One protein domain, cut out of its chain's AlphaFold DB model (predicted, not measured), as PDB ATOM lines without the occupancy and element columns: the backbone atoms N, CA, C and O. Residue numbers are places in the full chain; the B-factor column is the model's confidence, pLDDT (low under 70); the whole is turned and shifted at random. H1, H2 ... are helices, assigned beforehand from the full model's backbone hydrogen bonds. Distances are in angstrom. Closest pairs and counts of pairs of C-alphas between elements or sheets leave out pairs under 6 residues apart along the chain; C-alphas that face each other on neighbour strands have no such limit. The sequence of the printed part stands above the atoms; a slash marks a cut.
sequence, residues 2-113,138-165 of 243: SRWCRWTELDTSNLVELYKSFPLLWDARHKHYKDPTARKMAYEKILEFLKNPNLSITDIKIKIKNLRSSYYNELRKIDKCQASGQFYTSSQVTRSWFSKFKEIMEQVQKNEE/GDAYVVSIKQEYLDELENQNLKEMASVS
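AT A GLANCE: This is residues 2 to 113 and 138 to 165 of the 243 residues of the protein "uncharacterized protein LOC113515492" of Galleria mellonella (UniProt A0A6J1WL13). Long helix H3 makes the core; the hairpin of H1 and H2 packs at its start, and H1 and H4, side by side, cross it. H5 meets H3 through residues 140 to 144, and residues 156 to 165 stick out. The printed part has 140 residues, 98 of them in five named helices, with no named strand, and its class is all helix; it is only just loose, close to compact, with a radius of gyration of the C-alphas of 17.4 A and spans of 61 by 41 by 25 A.

IN THESE COORDINATES: Find C-alpha 9 at (-15.323, 97.090, 79.656); H1 runs to residue 21. Then come H2, residues 36 to 50; H3, 57 to 83, 39.3 A; H4, 96 to 113; and H5, 138 to 162, 35.8 A, ending at (-16.719, 79.557, 102.855).

HOW THE PARTS SIT: Look first at the hub, H3: it touches H2, closest C-alphas Ile 57 and Tyr 43, 6.1 A, about perpendicular at 85 degrees. With 3 pairs of C-alphas within 8 A each, it only just touches H4, closest Tyr 71 and Phe 98, 6.9 A, and H5, closest Asn 66 and Ala 140, 6.4 A. H1 touches H4 at a shallow tilt of 25 degrees, closest C-alphas Ser 13 and Trp 97, 4.7 A. Every O i to N i+4 pair is within hydrogen-bond range in H1, H2, H3 and H5; H4 has 12 of 14.

THE WHOLE: Residues 114 to 137 are not printed, a gap of 33.8 A between C-alphas. Links H1 to H2 and H3 to H4 are long. Residues under pLDDT 70 include 138 to 165.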
ATOM      1  N   SER A   2      -9.607  85.866  60.831       38.19
ATOM      2  CA  SER A   2     -10.511  86.381  61.865       38.19
ATOM      3  C   SER A   2      -9.705  87.282  62.798       38.19
ATOM      4  O   SER A   2      -8.861  86.804  63.555       38.19
ATOM      5  N   ARG A   3      -9.891  88.603  62.690       47.38
ATOM      6  CA  ARG A   3      -9.363  89.542  63.684       47.38
ATOM      7  C   ARG A   3     -10.217  89.391  64.935       47.38
ATOM      8  O   ARG A   3     -11.377  89.781  64.933       47.38
ATOM      9  N   TRP A   4      -9.648  88.849  66.005       53.12
ATOM     10  CA  TRP A   4     -10.268  88.973  67.321       53.12
ATOM     11  C   TRP A   4     -10.204  90.439  67.744       53.12
ATOM     12  O   TRP A   4      -9.158  90.923  68.180       53.12
ATOM     13  N   CYS A   5     -11.312  91.164  67.589       65.94
ATOM     14  CA  CYS A   5     -11.424  92.497  68.155       65.94
ATOM     15  C   CYS A   5     -11.581  92.390  69.679       65.94
ATOM     16  O   CYS A   5     -12.474  91.709  70.194       65.94
ATOM     17  N   ARG A   6     -10.676  93.039  70.415       73.12
ATOM     18  CA  ARG A   6     -10.671  93.034  71.879       73.12
ATOM     19  C   ARG A   6     -11.572  94.152  72.398       73.12
ATOM     20  O   ARG A   6     -11.188  95.312  72.371       73.12
ATOM     21  N   TRP A   7     -12.739  93.781  72.915       82.38
ATOM     22  CA  TRP A   7     -13.652  94.698  73.600       82.38
ATOM     23  C   TRP A   7     -13.187  94.965  75.033       82.38
ATOM     24  O   TRP A   7     -13.037  94.020  75.812       82.38
ATOM     25  N   THR A   8     -12.996  96.231  75.406       86.06
ATOM     26  CA  THR A   8     -12.807  96.601  76.814       86.06
ATOM     27  C   THR A   8     -14.152  96.735  77.535       86.06
ATOM     28  O   THR A   8     -15.224  96.744  76.916       86.06
ATOM     29  N   GLU A   9     -14.118  96.815  78.866       82.81
ATOM     30  CA  GLU A   9     -15.323  97.090  79.656       82.81
ATOM     31  C   GLU A   9     -15.899  98.475  79.336       82.81
ATOM     32  O   GLU A   9     -17.115  98.610  79.197       82.81
ATOM     33  N   LEU A  10     -15.034  99.474  79.138       85.56
ATOM     34  CA  LEU A  10     -15.434 100.823  78.749       85.56
ATOM     35  C   LEU A  10     -16.092 100.828  77.364       85.56
ATOM     36  O   LEU A  10     -17.190 101.358  77.225       85.56
ATOM     37  N   ASP A  11     -15.496 100.160  76.371       87.38
ATOM     38  CA  ASP A  11     -16.080 100.058  75.023       87.38
ATOM     39  C   ASP A  11     -17.440  99.363  75.051       87.38
ATOM     40  O   ASP A  11     -18.381  99.790  74.389       87.38
ATOM     41  N   THR A  12     -17.555  98.292  75.842       90.12
ATOM     42  CA  THR A  12     -18.816  97.560  76.008       90.12
ATOM     43  C   THR A  12     -19.873  98.453  76.657       90.12
ATOM     44  O   THR A  12     -21.020  98.465  76.226       90.12
ATOM     45  N   SER A  13     -19.490  99.234  77.664       89.75
ATOM     46  CA  SER A  13     -20.398 100.138  78.372       89.75
ATOM     47  C   SER A  13     -20.862 101.293  77.485       89.75
ATOM     48  O   SER A  13     -22.053 101.599  77.472       89.75
ATOM     49  N   ASN A  14     -19.950 101.881  76.707       90.94
ATOM     50  CA  ASN A  14     -20.251 102.925  75.727       90.94
ATOM     51  C   ASN A  14     -21.141 102.388  74.602       90.94
ATOM     52  O   ASN A  14     -22.093 103.048  74.200       90.94
ATOM     53  N   LEU A  15     -20.877 101.166  74.125       93.06
ATOM     54  CA  LEU A  15     -21.721 100.511  73.130       93.06
ATOM     55  C   LEU A  15     -23.161 100.373  73.630       93.06
ATOM     56  O   LEU A  15     -24.083 100.662  72.876       93.06
ATOM     57  N   VAL A  16     -23.365  99.939  74.877       93.44
ATOM     58  CA  VAL A  16     -24.716  99.781  75.437       93.44
ATOM     59  C   VAL A  16     -25.422 101.131  75.592       93.44
ATOM     60  O   VAL A  16     -26.606 101.224  75.279       93.44
ATOM     61  N   GLU A  17     -24.719 102.186  76.012       92.81
ATOM     62  CA  GLU A  17     -25.293 103.541  76.074       92.81
ATOM     63  C   GLU A  17     -25.710 104.062  74.698       92.81
ATOM     64  O   GLU A  17     -26.816 104.577  74.535       92.81
ATOM     65  N   LEU A  18     -24.847 103.893  73.694       93.06
ATOM     66  CA  LEU A  18     -25.157 104.276  72.322       93.06
ATOM     67  C   LEU A  18     -26.313 103.436  71.776       93.06
ATOM     68  O   LEU A  18     -27.243 103.971  71.193       93.06
ATOM     69  N   TYR A  19     -26.318 102.127  72.013       93.88
ATOM     70  CA  TYR A  19     -27.418 101.258  71.602       93.88
ATOM     71  C   TYR A  19     -28.754 101.696  72.220       93.88
ATOM     72  O   TYR A  19     -29.762 101.768  71.516       93.88
ATOM     73  N   LYS A  20     -28.755 102.086  73.502       92.44
ATOM     74  CA  LYS A  20     -29.930 102.639  74.188       92.44
ATOM     75  C   LYS A  20     -30.457 103.908  73.513       92.44
ATOM     76  O   LYS A  20     -31.669 104.071  73.420       92.44
ATOM     77  N   SER A  21     -29.582 104.787  73.021       92.25
ATOM     78  CA  SER A  21     -29.986 106.053  72.390       92.25
ATOM     79  C   SER A  21     -30.559 105.908  70.973       92.25
ATOM     80  O   SER A  21     -31.108 106.876  70.447       92.25
ATOM     81  N   PHE A  22     -30.512 104.709  70.375       92.75
ATOM     82  CA  PHE A  22     -31.118 104.406  69.074       92.75
ATOM     83  C   PHE A  22     -32.291 103.406  69.195       92.75
ATOM     84  O   PHE A  22     -32.117 102.232  68.857       92.75
ATOM     85  N   PRO A  23     -33.509 103.848  69.587       89.81
ATOM     86  CA  PRO A  23     -34.691 102.982  69.709       89.81
ATOM     87  C   PRO A  23     -35.009 102.177  68.450       89.81
ATOM     88  O   PRO A  23     -35.417 101.029  68.540       89.81
ATOM     89  N   LEU A  24     -34.723 102.715  67.263       92.12
ATOM     90  CA  LEU A  24     -34.924 102.019  65.985       92.12
ATOM     91  C   LEU A  24     -34.187 100.669  65.865       92.12
ATOM     92  O   LEU A  24     -34.505  99.884  64.976       92.12
ATOM     93  N   LEU A  25     -33.191 100.404  66.717       91.06
ATOM     94  CA  LEU A  25     -32.444  99.149  66.722       91.06
ATOM     95  C   LEU A  25     -33.063  98.067  67.619       91.06
ATOM     96  O   LEU A  25     -32.827  96.886  67.364       91.06
ATOM     97  N   TRP A  26     -33.833  98.443  68.644       91.12
ATOM     98  CA  TRP A  26     -34.310  97.520  69.683       91.12
ATOM     99  C   TRP A  26     -35.805  97.609  69.995       91.12
ATOM    100  O   TRP A  26     -36.355  96.641  70.506       91.12
ATOM    101  N   ASP A  27     -36.462  98.719  69.671       88.19
ATOM    102  CA  ASP A  27     -37.894  98.922  69.865       88.19
ATOM    103  C   ASP A  27     -38.669  98.552  68.595       88.19
ATOM    104  O   ASP A  27     -38.603  99.253  67.581       88.19
ATOM    105  N   ALA A  28     -39.434  97.463  68.669       87.19
ATOM    106  CA  ALA A  28     -40.243  96.954  67.565       87.19
ATOM    107  C   ALA A  28     -41.345  97.930  67.109       87.19
ATOM    108  O   ALA A  28     -41.763  97.887  65.952       87.19
ATOM    109  N   ARG A  29     -41.797  98.836  67.990       85.56
ATOM    110  CA  ARG A  29     -42.834  99.839  67.687       85.56
ATOM    111  C   ARG A  29     -42.286 101.053  66.945       85.56
ATOM    112  O   ARG A  29     -43.055 101.864  66.425       85.56
ATOM    113  N   HIS A  30     -40.967 101.214  66.896       88.44
ATOM    114  CA  HIS A  30     -40.365 102.370  66.259       88.44
ATOM    115  C   HIS A  30     -40.644 102.355  64.748       88.44
ATOM    116  O   HIS A  30     -40.408 101.363  64.064       88.44
ATOM    117  N   LYS A  31     -41.075 103.494  64.189       89.81
ATOM    118  CA  LYS A  31     -41.461 103.632  62.768       89.81
ATOM    119  C   LYS A  31     -40.416 103.084  61.784       89.81
ATOM    120  O   LYS A  31     -40.763 102.509  60.760       89.81
ATOM    121  N   HIS A  32     -39.139 103.275  62.105       88.88
ATOM    122  CA  HIS A  32     -38.003 102.845  61.282       88.88
ATOM    123  C   HIS A  32     -37.380 101.514  61.731       88.88
ATOM    124  O   HIS A  32     -36.294 101.170  61.278       88.88
ATOM    125  N   TYR A  33     -38.030 100.760  62.623       87.44
ATOM    126  CA  TYR A  33     -37.507  99.475  63.094       87.44
ATOM    127  C   TYR A  33     -37.350  98.462  61.958       87.44
ATOM    128  O   TYR A  33     -36.375  97.717  61.939       87.44
ATOM    129  N   LYS A  34     -38.277  98.462  60.992       88.31
ATOM    130  CA  LYS A  34     -38.254  97.582  59.811       88.31
ATOM    131  C   LYS A  34     -37.467  98.161  58.626       88.31
ATOM    132  O   LYS A  34     -37.405  97.520  57.587       88.31
ATOM    133  N   ASP A  35     -36.887  99.354  58.759       91.31
ATOM    134  CA  ASP A  35     -36.161 100.040  57.683       91.31
ATOM    135  C   ASP A  35     -34.664  99.662  57.712       91.31
ATOM    136  O   ASP A  35     -33.929 100.111  58.602       91.31
ATOM    137  N   PRO A  36     -34.166  98.848  56.758       89.19
ATOM    138  CA  PRO A  36     -32.783  98.374  56.775       89.19
ATOM    139  C   PRO A  36     -31.767  99.507  56.620       89.19
ATOM    140  O   PRO A  36     -30.693  99.471  57.228       89.19
ATOM    141  N   THR A  37     -32.102 100.532  55.833       92.00
ATOM    142  CA  THR A  37     -31.223 101.673  55.570       92.00
ATOM    143  C   THR A  37     -31.069 102.514  56.830       92.00
ATOM    144  O   THR A  37     -29.943 102.799  57.240       92.00
ATOM    145  N   ALA A  38     -32.176 102.832  57.505       90.62
ATOM    146  CA  ALA A  38     -32.142 103.583  58.759       90.62
ATOM    147  C   ALA A  38     -31.369 102.840  59.862       90.62
ATOM    148  O   ALA A  38     -30.571 103.449  60.583       90.62
ATOM    149  N   ARG A  39     -31.539 101.515  59.964       92.12
ATOM    150  CA  ARG A  39     -30.782 100.674  60.908       92.12
ATOM    151  C   ARG A  39     -29.291 100.673  60.606       92.12
ATOM    152  O   ARG A  39     -28.485 100.839  61.520       92.12
ATOM    153  N   LYS A  40     -28.912 100.509  59.335       92.25
ATOM    154  CA  LYS A  40     -27.507 100.551  58.913       92.25
ATOM    155  C   LYS A  40     -26.862 101.884  59.295       92.25
ATOM    156  O   LYS A  40     -25.807 101.873  59.920       92.25
ATOM    157  N   MET A  41     -27.537 103.001  59.025       92.50
ATOM    158  CA  MET A  41     -27.056 104.336  59.399       92.50
ATOM    159  C   MET A  41     -26.897 104.502  60.916       92.50
ATOM    160  O   MET A  41     -25.976 105.175  61.373       92.50
ATOM    161  N   ALA A  42     -27.769 103.893  61.726       93.69
ATOM    162  CA  ALA A  42     -27.607 103.911  63.178       93.69
ATOM    163  C   ALA A  42     -26.376 103.114  63.630       93.69
ATOM    164  O   ALA A  42     -25.609 103.604  64.455       93.69
ATOM    165  N   TYR A  43     -26.125 101.930  63.058       93.56
ATOM    166  CA  TYR A  43     -24.899 101.180  63.354       93.56
ATOM    167  C   TYR A  43     -23.629 101.917  62.911       93.56
ATOM    168  O   TYR A  43     -22.635 101.891  63.634       93.56
ATOM    169  N   GLU A  44     -23.660 102.598  61.764       92.62
ATOM    170  CA  GLU A  44     -22.559 103.449  61.294       92.62
ATOM    171  C   GLU A  44     -22.268 104.585  62.281       92.62
ATOM    172  O   GLU A  44     -21.113 104.796  62.647       92.62
ATOM    173  N   LYS A  45     -23.308 105.245  62.807       93.38
ATOM    174  CA  LYS A  45     -23.153 106.257  63.863       93.38
ATOM    175  C   LYS A  45     -22.532 105.677  65.130       93.38
ATOM    176  O   LYS A  45     -21.618 106.275  65.687       93.38
ATOM    177  N   ILE A  46     -22.993 104.511  65.588       93.12
ATOM    178  CA  ILE A  46     -22.410 103.834  66.760       93.12
ATOM    179  C   ILE A  46     -20.916 103.565  66.533       93.12
ATOM    180  O   ILE A  46     -20.104 103.808  67.427       93.12
ATOM    181  N   LEU A  47     -20.546 103.096  65.338       91.06
ATOM    182  CA  LEU A  47     -19.156 102.831  64.976       91.06
ATOM    183  C   LEU A  47     -18.300 104.106  65.010       91.06
ATOM    184  O   LEU A  47     -17.198 104.091  65.564       91.06
ATOM    185  N   GLU A  48     -18.820 105.209  64.472       90.19
ATOM    186  CA  GLU A  48     -18.163 106.518  64.489       90.19
ATOM    187  C   GLU A  48     -17.926 107.018  65.925       90.19
ATOM    188  O   GLU A  48     -16.819 107.442  66.264       90.19
ATOM    189  N   PHE A  49     -18.928 106.897  66.803       89.00
ATOM    190  CA  PHE A  49     -18.815 107.314  68.204       89.00
ATOM    191  C   PHE A  49     -17.837 106.466  69.021       89.00
ATOM    192  O   PHE A  49     -17.157 107.004  69.896       89.00
ATOM    193  N   LEU A  50     -17.723 105.166  68.729       86.19
ATOM    194  CA  LEU A  50     -16.752 104.285  69.386       86.19
ATOM    195  C   LEU A  50     -15.298 104.606  68.997       86.19
ATOM    196  O   LEU A  50     -14.387 104.172  69.699       86.19
ATOM    197  N   LYS A  51     -15.067 105.366  67.911       83.06
ATOM    198  CA  LYS A  51     -13.744 105.824  67.436       83.06
ATOM    199  C   LYS A  51     -12.681 104.717  67.372       83.06
ATOM    200  O   LYS A  51     -11.490 104.979  67.542       83.06
ATOM    201  N   ASN A  52     -13.096 103.475  67.124       77.75
ATOM    202  CA  ASN A  52     -12.200 102.326  67.074       77.75
ATOM    203  C   ASN A  52     -12.017 101.872  65.617       77.75
ATOM    204  O   ASN A  52     -12.949 101.311  65.037       77.75
ATOM    205  N   PRO A  53     -10.825 102.060  65.023       74.81
ATOM    206  CA  PRO A  53     -10.585 101.754  63.612       74.81
ATOM    207  C   PRO A  53     -10.581 100.250  63.304       74.81
ATOM    208  O   PRO A  53     -10.580  99.861  62.139       74.81
ATOM    209  N   ASN A  54     -10.554  99.393  64.329       79.81
ATOM    210  CA  ASN A  54     -10.544  97.942  64.166       79.81
ATOM    211  C   ASN A  54     -11.940  97.312  64.234       79.81
ATOM    212  O   ASN A  54     -12.043  96.097  64.070       79.81
ATOM    213  N   LEU A  55     -12.982  98.100  64.517       83.56
ATOM    214  CA  LEU A  55     -14.357  97.615  64.574       83.56
ATOM    215  C   LEU A  55     -15.049  97.764  63.221       83.56
ATOM    216  O   LEU A  55     -14.891  98.755  62.514       83.56
ATOM    217  N   SER A  56     -15.862  96.769  62.891       88.19
ATOM    218  CA  SER A  56     -16.817  96.815  61.793       88.19
ATOM    219  C   SER A  56     -18.255  96.845  62.320       88.19
ATOM    220  O   SER A  56     -18.530  96.512  63.476       88.19
ATOM    221  N   ILE A  57     -19.202  97.199  61.447       88.50
ATOM    222  CA  ILE A  57     -20.641  97.096  61.741       88.50
ATOM    223  C   ILE A  57     -21.006  95.659  62.150       88.50
ATOM    224  O   ILE A  57     -21.808  95.453  63.063       88.50
ATOM    225  N   THR A  58     -20.391  94.663  61.511       88.62
ATOM    226  CA  THR A  58     -20.594  93.245  61.817       88.62
ATOM    227  C   THR A  58     -20.160  92.913  63.243       88.62
ATOM    228  O   THR A  58     -20.905  92.255  63.965       88.62
ATOM    229  N   ASP A  59     -19.021  93.440  63.700       88.00
ATOM    230  CA  ASP A  59     -18.545  93.231  65.075       88.00
ATOM    231  C   ASP A  59     -19.503  93.823  66.111       88.00
ATOM    232  O   ASP A  59     -19.739  93.217  67.156       88.00
ATOM    233  N   ILE A  60     -20.090  94.988  65.817       90.31
ATOM    234  CA  ILE A  60     -21.096  95.627  66.674       90.31
ATOM    235  C   ILE A  60     -22.349  94.752  66.766       90.31
ATOM    236  O   ILE A  60     -22.821  94.476  67.870       90.31
ATOM    237  N   LYS A  61     -22.864  94.268  65.629       90.06
ATOM    238  CA  LYS A  61     -24.028  93.367  65.590       90.06
ATOM    239  C   LYS A  61     -23.774  92.089  66.395       90.06
ATOM    240  O   LYS A  61     -24.587  91.734  67.247       90.06
ATOM    241  N   ILE A  62     -22.625  91.443  66.182       88.12
ATOM    242  CA  ILE A  62     -22.218  90.237  66.919       88.12
ATOM    243  C   ILE A  62     -22.114  90.538  68.415       88.12
ATOM    244  O   ILE A  62     -22.623  89.780  69.241       88.12
ATOM    245  N   LYS A  63     -21.496  91.661  68.791       89.94
ATOM    246  CA  LYS A  63     -21.350  92.053  70.194       89.94
ATOM    247  C   LYS A  63     -22.705  92.279  70.862       89.94
ATOM    248  O   LYS A  63     -22.890  91.804  71.978       89.94
ATOM    249  N   ILE A  64     -23.652  92.939  70.193       91.38
ATOM    250  CA  ILE A  64     -25.018  93.143  70.700       91.38
ATOM    251  C   ILE A  64     -25.751  91.803  70.851       91.38
ATOM    252  O   ILE A  64     -26.337  91.560  71.906       91.38
ATOM    253  N   LYS A  65     -25.668  90.907  69.853       89.81
ATOM    254  CA  LYS A  65     -26.228  89.543  69.937       89.81
ATOM    255  C   LYS A  65     -25.683  88.811  71.166       89.81
ATOM    256  O   LYS A  65     -26.454  88.304  71.976       89.81
ATOM    257  N   ASN A  66     -24.364  88.828  71.347       87.25
ATOM    258  CA  ASN A  66     -23.707  88.179  72.479       87.25
ATOM    259  C   ASN A  66     -24.116  88.802  73.821       87.25
ATOM    260  O   ASN A  66     -24.378  88.064  74.764       87.25
ATOM    261  N   LEU A  67     -24.227  90.133  73.908       90.12
ATOM    262  CA  LEU A  67     -24.695  90.821  75.117       90.12
ATOM    263  C   LEU A  67     -26.130  90.426  75.481       90.12
ATOM    264  O   LEU A  67     -26.407  90.193  76.656       90.12
ATOM    265  N   ARG A  68     -27.021  90.285  74.491       89.06
ATOM    266  CA  ARG A  68     -28.394  89.810  74.709       89.06
ATOM    267  C   ARG A  68     -28.404  88.389  75.273       89.06
ATOM    268  O   ARG A  68     -29.054  88.150  76.287       89.06
ATOM    269  N   SER A  69     -27.640  87.475  74.676       86.31
ATOM    270  CA  SER A  69     -27.506  86.103  75.181       86.31
ATOM    271  C   SER A  69     -26.930  86.065  76.598       86.31
ATOM    272  O   SER A  69     -27.485  85.401  77.471       86.31
ATOM    273  N   SER A  70     -25.853  86.812  76.858       87.00
ATOM    274  CA  SER A  70     -25.254  86.919  78.191       87.00
ATOM    275  C   SER A  70     -26.247  87.462  79.216       87.00
ATOM    276  O   SER A  70     -26.365  86.888  80.291       87.00
ATOM    277  N   TYR A  71     -27.008  88.505  78.884       89.12
ATOM    278  CA  TYR A  71     -28.015  89.080  79.774       89.12
ATOM    279  C   TYR A  71     -29.072  88.053  80.207       89.12
ATOM    280  O   TYR A  71     -29.285  87.862  81.403       89.12
ATOM    281  N   TYR A  72     -29.682  87.329  79.262       87.56
ATOM    282  CA  TYR A  72     -30.672  86.300  79.604       87.56
ATOM    283  C   TYR A  72     -30.058  85.101  80.334       87.56
ATOM    284  O   TYR A  72     -30.724  84.467  81.150       87.56
ATOM    285  N   ASN A  73     -28.789  84.771  80.077       85.00
ATOM    286  CA  ASN A  73     -28.080  83.748  80.846       85.00
ATOM    287  C   ASN A  73     -27.935  84.156  82.312       85.00
ATOM    288  O   ASN A  73     -28.227  83.345  83.187       85.00
ATOM    289  N   GLU A  74     -27.522  85.395  82.573       85.38
ATOM    290  CA  GLU A  74     -27.413  85.914  83.935       85.38
ATOM    291  C   GLU A  74     -28.783  85.967  84.623       85.38
ATOM    292  O   GLU A  74     -28.886  85.520  85.761       85.38
ATOM    293  N   LEU A  75     -29.853  86.390  83.932       86.38
ATOM    294  CA  LEU A  75     -31.218  86.331  84.480       86.38
ATOM    295  C   LEU A  75     -31.608  84.908  84.898       86.38
ATOM    296  O   LEU A  75     -31.985  84.686  86.042       86.38
ATOM    297  N   ARG A  76     -31.409  83.914  84.023       85.25
ATOM    298  CA  ARG A  76     -31.703  82.507  84.348       85.25
ATOM    299  C   ARG A  76     -30.923  82.004  85.563       85.25
ATOM    300  O   ARG A  76     -31.406  81.123  86.273       85.25
ATOM    301  N   LYS A  77     -29.704  82.499  85.788       82.94
ATOM    302  CA  LYS A  77     -28.897  82.142  86.964       82.94
ATOM    303  C   LYS A  77     -29.413  82.832  88.221       82.94
ATOM    304  O   LYS A  77     -29.552  82.160  89.241       82.94
ATOM    305  N   ILE A  78     -29.749  84.119  88.129       85.38
ATOM    306  CA  ILE A  78     -30.385  84.876  89.213       85.38
ATOM    307  C   ILE A  78     -31.659  84.155  89.663       85.38
ATOM    308  O   ILE A  78     -31.780  83.843  90.845       85.38
ATOM    309  N   ASP A  79     -32.539  83.790  88.728       83.94
ATOM    310  CA  ASP A  79     -33.804  83.107  89.023       83.94
ATOM    311  C   ASP A  79     -33.577  81.749  89.703       83.94
ATOM    312  O   ASP A  79     -34.221  81.422  90.699       83.94
ATOM    313  N   LYS A  80     -32.611  80.957  89.212       82.94
ATOM    314  CA  LYS A  80     -32.247  79.665  89.820       82.94
ATOM    315  C   LYS A  80     -31.728  79.824  91.250       82.94
ATOM    316  O   LYS A  80     -32.111  79.050  92.126       82.94
ATOM    317  N   CYS A  81     -30.862  80.805  91.495       82.50
ATOM    318  CA  CYS A  81     -30.332  81.070  92.829       82.50
ATOM    319  C   CYS A  81     -31.431  81.564  93.775       82.50
ATOM    320  O   CYS A  81     -31.558  81.024  94.876       82.50
ATOM    321  N   GLN A  82     -32.279  82.488  93.318       81.06
ATOM    322  CA  GLN A  82     -33.430  82.975  94.078       81.06
ATOM    323  C   GLN A  82     -34.394  81.840  94.440       81.06
ATOM    324  O   GLN A  82     -34.790  81.732  95.599       81.06
ATOM    325  N   ALA A  83     -34.693  80.933  93.504       78.75
ATOM    326  CA  ALA A  83     -35.521  79.756  93.765       78.75
ATOM    327  C   ALA A  83     -34.911  78.813  94.821       78.75
ATOM    328  O   ALA A  83     -35.636  78.158  95.564       78.75
ATOM    329  N   SER A  84     -33.579  78.764  94.923       79.81
ATOM    330  CA  SER A  84     -32.858  78.011  95.960       79.81
ATOM    331  C   SER A  84     -32.662  78.771  97.282       79.81
ATOM    332  O   SER A  84     -32.038  78.241  98.201       79.81
ATOM    333  N   GLY A  85     -33.166  80.007  97.388       76.25
ATOM    334  CA  GLY A  85     -32.991  80.877  98.556       76.25
ATOM    335  C   GLY A  85     -31.569  81.427  98.726       76.25
ATOM    336  O   GLY A  85     -31.215  81.880  99.812       76.25
ATOM    337  N   GLN A  86     -30.741  81.369  97.680       75.00
ATOM    338  CA  GLN A  86     -29.357  81.846  97.682       75.00
ATOM    339  C   GLN A  86     -29.227  83.152  96.897       75.00
ATOM    340  O   GLN A  86     -29.935  83.386  95.917       75.00
ATOM    341  N   PHE A  87     -28.294  84.009  97.313       71.19
ATOM    342  CA  PHE A  87     -28.000  85.256  96.614       71.19
ATOM    343  C   PHE A  87     -26.952  85.015  95.520       71.19
ATOM    344  O   PHE A  87     -25.904  84.432  95.786       71.19
ATOM    345  N   TYR A  88     -27.239  85.452  94.292       74.38
ATOM    346  CA  TYR A  88     -26.312  85.335  93.165       74.38
ATOM    347  C   TYR A  88     -25.495  86.618  93.009       74.38
ATOM    348  O   TYR A  88     -26.046  87.674  92.700       74.38
ATOM    349  N   THR A  89     -24.178  86.523  93.183       62.50
ATOM    350  CA  THR A  89     -23.226  87.581  92.821       62.50
ATOM    351  C   THR A  89     -22.337  87.081  91.697       62.50
ATOM    352  O   THR A  89     -21.512  86.201  91.920       62.50
ATOM    353  N   SER A  90     -22.493  87.648  90.504       70.62
ATOM    354  CA  SER A  90     -21.623  87.385  89.356       70.62
ATOM    355  C   SER A  90     -20.912  88.656  88.939       70.62
ATOM    356  O   SER A  90     -21.503  89.741  88.932       70.62
ATOM    357  N   SER A  91     -19.650  88.506  88.536       64.06
ATOM    358  CA  SER A  91     -18.838  89.590  87.986       64.06
ATOM    359  C   SER A  91     -19.443  90.241  86.734       64.06
ATOM    360  O   SER A  91     -19.006  91.317  86.342       64.06
ATOM    361  N   GLN A  92     -20.425  89.617  86.073       61.38
ATOM    362  CA  GLN A  92     -21.171  90.220  84.963       61.38
ATOM    363  C   GLN A  92     -22.287  91.138  85.465       61.38
ATOM    364  O   GLN A  92     -22.438  92.248  84.961       61.38
ATOM    365  N   VAL A  93     -23.027  90.701  86.487       64.25
ATOM    366  CA  VAL A  93     -24.119  91.468  87.111       64.25
ATOM    367  C   VAL A  93     -23.589  92.742  87.776       64.25
ATOM    368  O   VAL A  93     -24.287  93.752  87.828       64.25
ATOM    369  N   THR A  94     -22.334  92.727  88.234       67.50
ATOM    370  CA  THR A  94     -21.665  93.900  88.812       67.50
ATOM    371  C   THR A  94     -21.096  94.869  87.774       67.50
ATOM    372  O   THR A  94     -20.741  95.994  88.129       67.50
ATOM    373  N   ARG A  95     -21.016  94.487  86.491       79.19
ATOM    374  CA  ARG A  95     -20.523  95.383  85.436       79.19
ATOM    375  C   ARG A  95     -21.579  96.403  85.050       79.19
ATOM    376  O   ARG A  95     -22.766  96.104  84.925       79.19
ATOM    377  N   SER A  96     -21.115  97.605  84.727       80.88
ATOM    378  CA  SER A  96     -22.006  98.717  84.374       80.88
ATOM    379  C   SER A  96     -22.849  98.460  83.116       80.88
ATOM    380  O   SER A  96     -23.968  98.965  83.016       80.88
ATOM    381  N   TRP A  97     -22.364  97.633  82.178       87.56
ATOM    382  CA  TRP A  97     -23.124  97.263  80.981       87.56
ATOM    383  C   TRP A  97     -24.413  96.505  81.322       87.56
ATOM    384  O   TRP A  97     -25.415  96.724  80.648       87.56
ATOM    385  N   PHE A  98     -24.420  95.660  82.363       88.12
ATOM    386  CA  PHE A  98     -25.574  94.825  82.706       88.12
ATOM    387  C   PHE A  98     -26.757  95.677  83.174       88.12
ATOM    388  O   PHE A  98     -27.860  95.522  82.658       88.12
ATOM    389  N   SER A  99     -26.517  96.642  84.072       87.50
ATOM    390  CA  SER A  99     -27.551  97.585  84.530       87.50
ATOM    391  C   SER A  99     -28.127  98.398  83.371       87.50
ATOM    392  O   SER A  99     -29.340  98.469  83.197       87.50
ATOM    393  N   LYS A 100     -27.259  98.955  82.520       87.56
ATOM    394  CA  LYS A 100     -27.683  99.758  81.366       87.56
ATOM    395  C   LYS A 100     -28.479  98.935  80.356       87.56
ATOM    396  O   LYS A 100     -29.441  99.427  79.782       87.56
ATOM    397  N   PHE A 101     -28.080  97.686  80.136       90.00
ATOM    398  CA  PHE A 101     -28.754  96.786  79.207       90.00
ATOM    399  C   PHE A 101     -30.094  96.296  79.769       90.00
ATOM    400  O   PHE A 101     -31.062  96.180  79.021       90.00
ATOM    401  N   LYS A 102     -30.184  96.094  81.091       90.31
ATOM    402  CA  LYS A 102     -31.439  95.804  81.792       90.31
ATOM    403  C   LYS A 102     -32.478  96.897  81.544       90.31
ATOM    404  O   LYS A 102     -33.599  96.578  81.176       90.31
ATOM    405  N   GLU A 103     -32.092  98.169  81.646       89.88
ATOM    406  CA  GLU A 103     -32.989  99.304  81.377       89.88
ATOM    407  C   GLU A 103     -33.541  99.316  79.940       89.88
ATOM    408  O   GLU A 103     -34.639  99.820  79.706       89.88
ATOM    409  N   ILE A 104     -32.788  98.791  78.964       89.19
ATOM    410  CA  ILE A 104     -33.254  98.641  77.576       89.19
ATOM    411  C   ILE A 104     -34.293  97.521  77.505       89.19
ATOM    412  O   ILE A 104     -35.364  97.703  76.936       89.19
ATOM    413  N   MET A 105     -34.001  96.371  78.113       88.19
ATOM    414  CA  MET A 105     -34.892  95.208  78.077       88.19
ATOM    415  C   MET A 105     -36.196  95.433  78.848       88.19
ATOM    416  O   MET A 105     -37.247  94.998  78.391       88.19
ATOM    417  N   GLU A 106     -36.162  96.175  79.954       87.44
ATOM    418  CA  GLU A 106     -37.370  96.577  80.686       87.44
ATOM    419  C   GLU A 106     -38.279  97.492  79.845       87.44
ATOM    420  O   GLU A 106     -39.498  97.429  79.976       87.44
ATOM    421  N   GLN A 107     -37.718  98.327  78.960       85.62
ATOM    422  CA  GLN A 107     -38.515  99.127  78.020       85.62
ATOM    423  C   GLN A 107     -39.144  98.262  76.926       85.62
ATOM    424  O   GLN A 107     -40.291  98.492  76.559       85.62
ATOM    425  N   VAL A 108     -38.427  97.243  76.442       84.69
ATOM    426  CA  VAL A 108     -38.973  96.279  75.472       84.69
ATOM    427  C   VAL A 108     -40.161  95.522  76.073       84.69
ATOM    428  O   VAL A 108     -41.205  95.460  75.439       84.69
ATOM    429  N   GLN A 109     -40.046  95.035  77.314       79.81
ATOM    430  CA  GLN A 109     -41.134  94.317  77.996       79.81
ATOM    431  C   GLN A 109     -42.367  95.198  78.237       79.81
ATOM    432  O   GLN A 109     -43.487  94.785  77.960       79.81
ATOM    433  N   LYS A 110     -42.180  96.451  78.677       78.38
ATOM    434  CA  LYS A 110     -43.299  97.400  78.837       78.38
ATOM    435  C   LYS A 110     -44.036  97.662  77.524       78.38
ATOM    436  O   LYS A 110     -45.256  97.782  77.510       78.38
ATOM    437  N   ASN A 111     -43.297  97.722  76.417       76.25
ATOM    438  CA  ASN A 111     -43.880  97.926  75.096       76.25
ATOM    439  C   ASN A 111     -44.721  96.728  74.620       76.25
ATOM    440  O   ASN A 111     -45.597  96.935  73.782       76.25
ATOM    441  N   GLU A 112     -44.463  95.521  75.134       67.50
ATOM    442  CA  GLU A 112     -45.239  94.304  74.858       67.50
ATOM    443  C   GLU A 112     -46.534  94.253  75.693       67.50
ATOM    444  O   GLU A 112     -47.581  93.875  75.174       67.50
ATOM    445  N   GLU A 113     -46.502  94.694  76.956       66.00
ATOM    446  CA  GLU A 113     -47.665  94.655  77.865       66.00
ATOM    447  C   GLU A 113     -48.754  95.698  77.536       66.00
ATOM    448  O   GLU A 113     -49.939  95.447  77.751       66.00
ATOM    449  N   GLY A 138     -21.119  78.903  66.489       41.66
ATOM    450  CA  GLY A 138     -19.940  78.448  67.212       41.66
ATOM    451  C   GLY A 138     -19.418  79.459  68.235       41.66
ATOM    452  O   GLY A 138     -19.138  79.057  69.358       41.66
ATOM    453  N   ASP A 139     -19.342  80.757  67.928       48.41
ATOM    454  CA  ASP A 139     -18.816  81.742  68.885       48.41
ATOM    455  C   ASP A 139     -19.791  82.029  70.033       48.41
ATOM    456  O   ASP A 139     -19.353  82.179  71.173       48.41
ATOM    457  N   ALA A 140     -21.106  82.052  69.786       47.06
ATOM    458  CA  ALA A 140     -22.099  82.229  70.851       47.06
ATOM    459  C   ALA A 140     -22.118  81.020  71.806       47.06
ATOM    460  O   ALA A 140     -22.151  81.187  73.029       47.06
ATOM    461  N   TYR A 141     -22.012  79.806  71.259       47.12
ATOM    462  CA  TYR A 141     -21.902  78.571  72.032       47.12
ATOM    463  C   TYR A 141     -20.564  78.473  72.785       47.12
ATOM    464  O   TYR A 141     -20.541  78.131  73.965       47.12
ATOM    465  N   VAL A 142     -19.448  78.857  72.158       48.25
ATOM    466  CA  VAL A 142     -18.115  78.888  72.787       48.25
ATOM    467  C   VAL A 142     -18.034  79.950  73.884       48.25
ATOM    468  O   VAL A 142     -17.414  79.697  74.917       48.25
ATOM    469  N   VAL A 143     -18.671  81.114  73.713       55.78
ATOM    470  CA  VAL A 143     -18.808  82.124  74.776       55.78
ATOM    471  C   VAL A 143     -19.663  81.579  75.918       55.78
ATOM    472  O   VAL A 143     -19.269  81.731  77.070       55.78
ATOM    473  N   SER A 144     -20.768  80.886  75.625       47.88
ATOM    474  CA  SER A 144     -21.610  80.249  76.645       47.88
ATOM    475  C   SER A 144     -20.852  79.184  77.445       47.88
ATOM    476  O   SER A 144     -20.908  79.209  78.671       47.88
ATOM    477  N   ILE A 145     -20.093  78.303  76.782       46.75
ATOM    478  CA  ILE A 145     -19.284  77.264  77.444       46.75
ATOM    479  C   ILE A 145     -18.150  77.884  78.262       46.75
ATOM    480  O   ILE A 145     -17.927  77.496  79.406       46.75
ATOM    481  N   LYS A 146     -17.414  78.852  77.696       52.06
ATOM    482  CA  LYS A 146     -16.343  79.539  78.433       52.06
ATOM    483  C   LYS A 146     -16.891  80.269  79.655       52.06
ATOM    484  O   LYS A 146     -16.218  80.289  80.677       52.06
ATOM    485  N   GLN A 147     -18.084  80.853  79.553       56.16
ATOM    486  CA  GLN A 147     -18.730  81.534  80.669       56.16
ATOM    487  C   GLN A 147     -19.170  80.539  81.749       56.16
ATOM    488  O   GLN A 147     -18.844  80.750  82.907       56.16
ATOM    489  N   GLU A 148     -19.816  79.429  81.380       55.25
ATOM    490  CA  GLU A 148     -20.198  78.365  82.322       55.25
ATOM    491  C   GLU A 148     -18.979  77.813  83.080       55.25
ATOM    492  O   GLU A 148     -19.013  77.711  84.302       55.25
ATOM    493  N   TYR A 149     -17.860  77.586  82.384       55.53
ATOM    494  CA  TYR A 149     -16.601  77.155  82.997       55.53
ATOM    495  C   TYR A 149     -15.996  78.194  83.960       55.53
ATOM    496  O   TYR A 149     -15.537  77.841  85.046       55.53
ATOM    497  N   LEU A 150     -15.979  79.478  83.587       57.12
ATOM    498  CA  LEU A 150     -15.460  80.542  84.458       57.12
ATOM    499  C   LEU A 150     -16.320  80.724  85.716       57.12
ATOM    500  O   LEU A 150     -15.778  80.930  86.799       57.12
ATOM    501  N   ASP A 151     -17.637  80.581  85.589       58.19
ATOM    502  CA  ASP A 151     -18.567  80.704  86.710       58.19
ATOM    503  C   ASP A 151     -18.531  79.467  87.625       58.19
ATOM    504  O   ASP A 151     -18.720  79.581  88.837       58.19
ATOM    505  N   GLU A 152     -18.267  78.275  87.078       65.56
ATOM    506  CA  GLU A 152     -17.988  77.072  87.870       65.56
ATOM    507  C   GLU A 152     -16.712  77.232  88.700       65.56
ATOM    508  O   GLU A 152     -16.710  76.857  89.874       65.56
ATOM    509  N   LEU A 153     -15.661  77.837  88.136       55.47
ATOM    510  CA  LEU A 153     -14.436  78.164  88.871       55.47
ATOM    511  C   LEU A 153     -14.690  79.205  89.972       55.47
ATOM    512  O   LEU A 153     -14.208  79.036  91.091       55.47
ATOM    513  N   GLU A 154     -15.470  80.254  89.692       55.84
ATOM    514  CA  GLU A 154     -15.814  81.289  90.678       55.84
ATOM    515  C   GLU A 154     -16.667  80.710  91.824       55.84
ATOM    516  O   GLU A 154     -16.380  80.949  92.997       55.84
ATOM    517  N   ASN A 155     -17.642  79.850  91.514       56.62
ATOM    518  CA  ASN A 155     -18.467  79.164  92.512       56.62
ATOM    519  C   ASN A 155     -17.705  78.105  93.323       56.62
ATOM    520  O   ASN A 155     -18.026  77.890  94.494       56.62
ATOM    521  N   GLN A 156     -16.723  77.419  92.729       55.47
ATOM    522  CA  GLN A 156     -15.832  76.513  93.461       55.47
ATOM    523  C   GLN A 156     -14.937  77.297  94.423       55.47
ATOM    524  O   GLN A 156     -14.848  76.930  95.591       55.47
ATOM    525  N   ASN A 157     -14.391  78.432  93.983       45.34
ATOM    526  CA  ASN A 157     -13.571  79.311  94.814       45.34
ATOM    527  C   ASN A 157     -14.372  79.927  95.983       45.34
ATOM    528  O   ASN A 157     -13.915  79.931  97.121       45.34
ATOM    529  N   LEU A 158     -15.619  80.362  95.751       47.66
ATOM    530  CA  LEU A 158     -16.513  80.858  96.813       47.66
ATOM    531  C   LEU A 158     -16.890  79.766  97.830       47.66
ATOM    532  O   LEU A 158     -16.998  80.045  99.025       47.66
ATOM    533  N   LYS A 159     -17.060  78.515  97.381       54.69
ATOM    534  CA  LYS A 159     -17.300  77.361  98.267       54.69
ATOM    535  C   LYS A 159     -16.061  76.969  99.072       54.69
ATOM    536  O   LYS A 159     -16.212  76.625 100.239       54.69
ATOM    537  N   GLU A 160     -14.869  77.047  98.483       48.94
ATOM    538  CA  GLU A 160     -13.598  76.814  99.179       48.94
ATOM    539  C   GLU A 160     -13.309  77.907 100.219       48.94
ATOM    540  O   GLU A 160     -12.876  77.593 101.324       48.94
ATOM    541  N   MET A 161     -13.631  79.175  99.934       40.53
ATOM    542  CA  MET A 161     -13.477  80.278 100.893       40.53
ATOM    543  C   MET A 161     -14.483  80.220 102.054       40.53
ATOM    544  O   MET A 161     -14.145  80.597 103.174       40.53
ATOM    545  N   ALA A 162     -15.701  79.724 101.817       47.69
ATOM    546  CA  ALA A 162     -16.719  79.557 102.855       47.69
ATOM    547  C   ALA A 162     -16.475  78.343 103.776       47.69
ATOM    548  O   ALA A 162     -17.084  78.265 104.841       47.69
ATOM    549  N   SER A 163     -15.599  77.399 103.399       43.72
ATOM    550  CA  SER A 163     -15.340  76.173 104.171       43.72
ATOM    551  C   SER A 163     -14.088  76.218 105.058       43.72
ATOM    552  O   SER A 163     -13.706  75.184 105.603       43.72
ATOM    553  N   VAL A 164     -13.430  77.374 105.231       42.00
ATOM    554  CA  VAL A 164     -12.239  77.521 106.104       42.00
ATOM    555  C   VAL A 164     -12.627  77.922 107.538       42.00
ATOM    556  O   VAL A 164     -12.019  78.785 108.164       42.00
ATOM    557  N   SER A 165     -13.637  77.260 108.098       45.12
ATOM    558  CA  SER A 165     -13.785  77.132 109.550       45.12
ATOM    559  C   SER A 165     -14.391  75.768 109.866       45.12
ATOM    560  O   SER A 165     -15.471  75.449 109.376       45.12
TER     561      SER A 165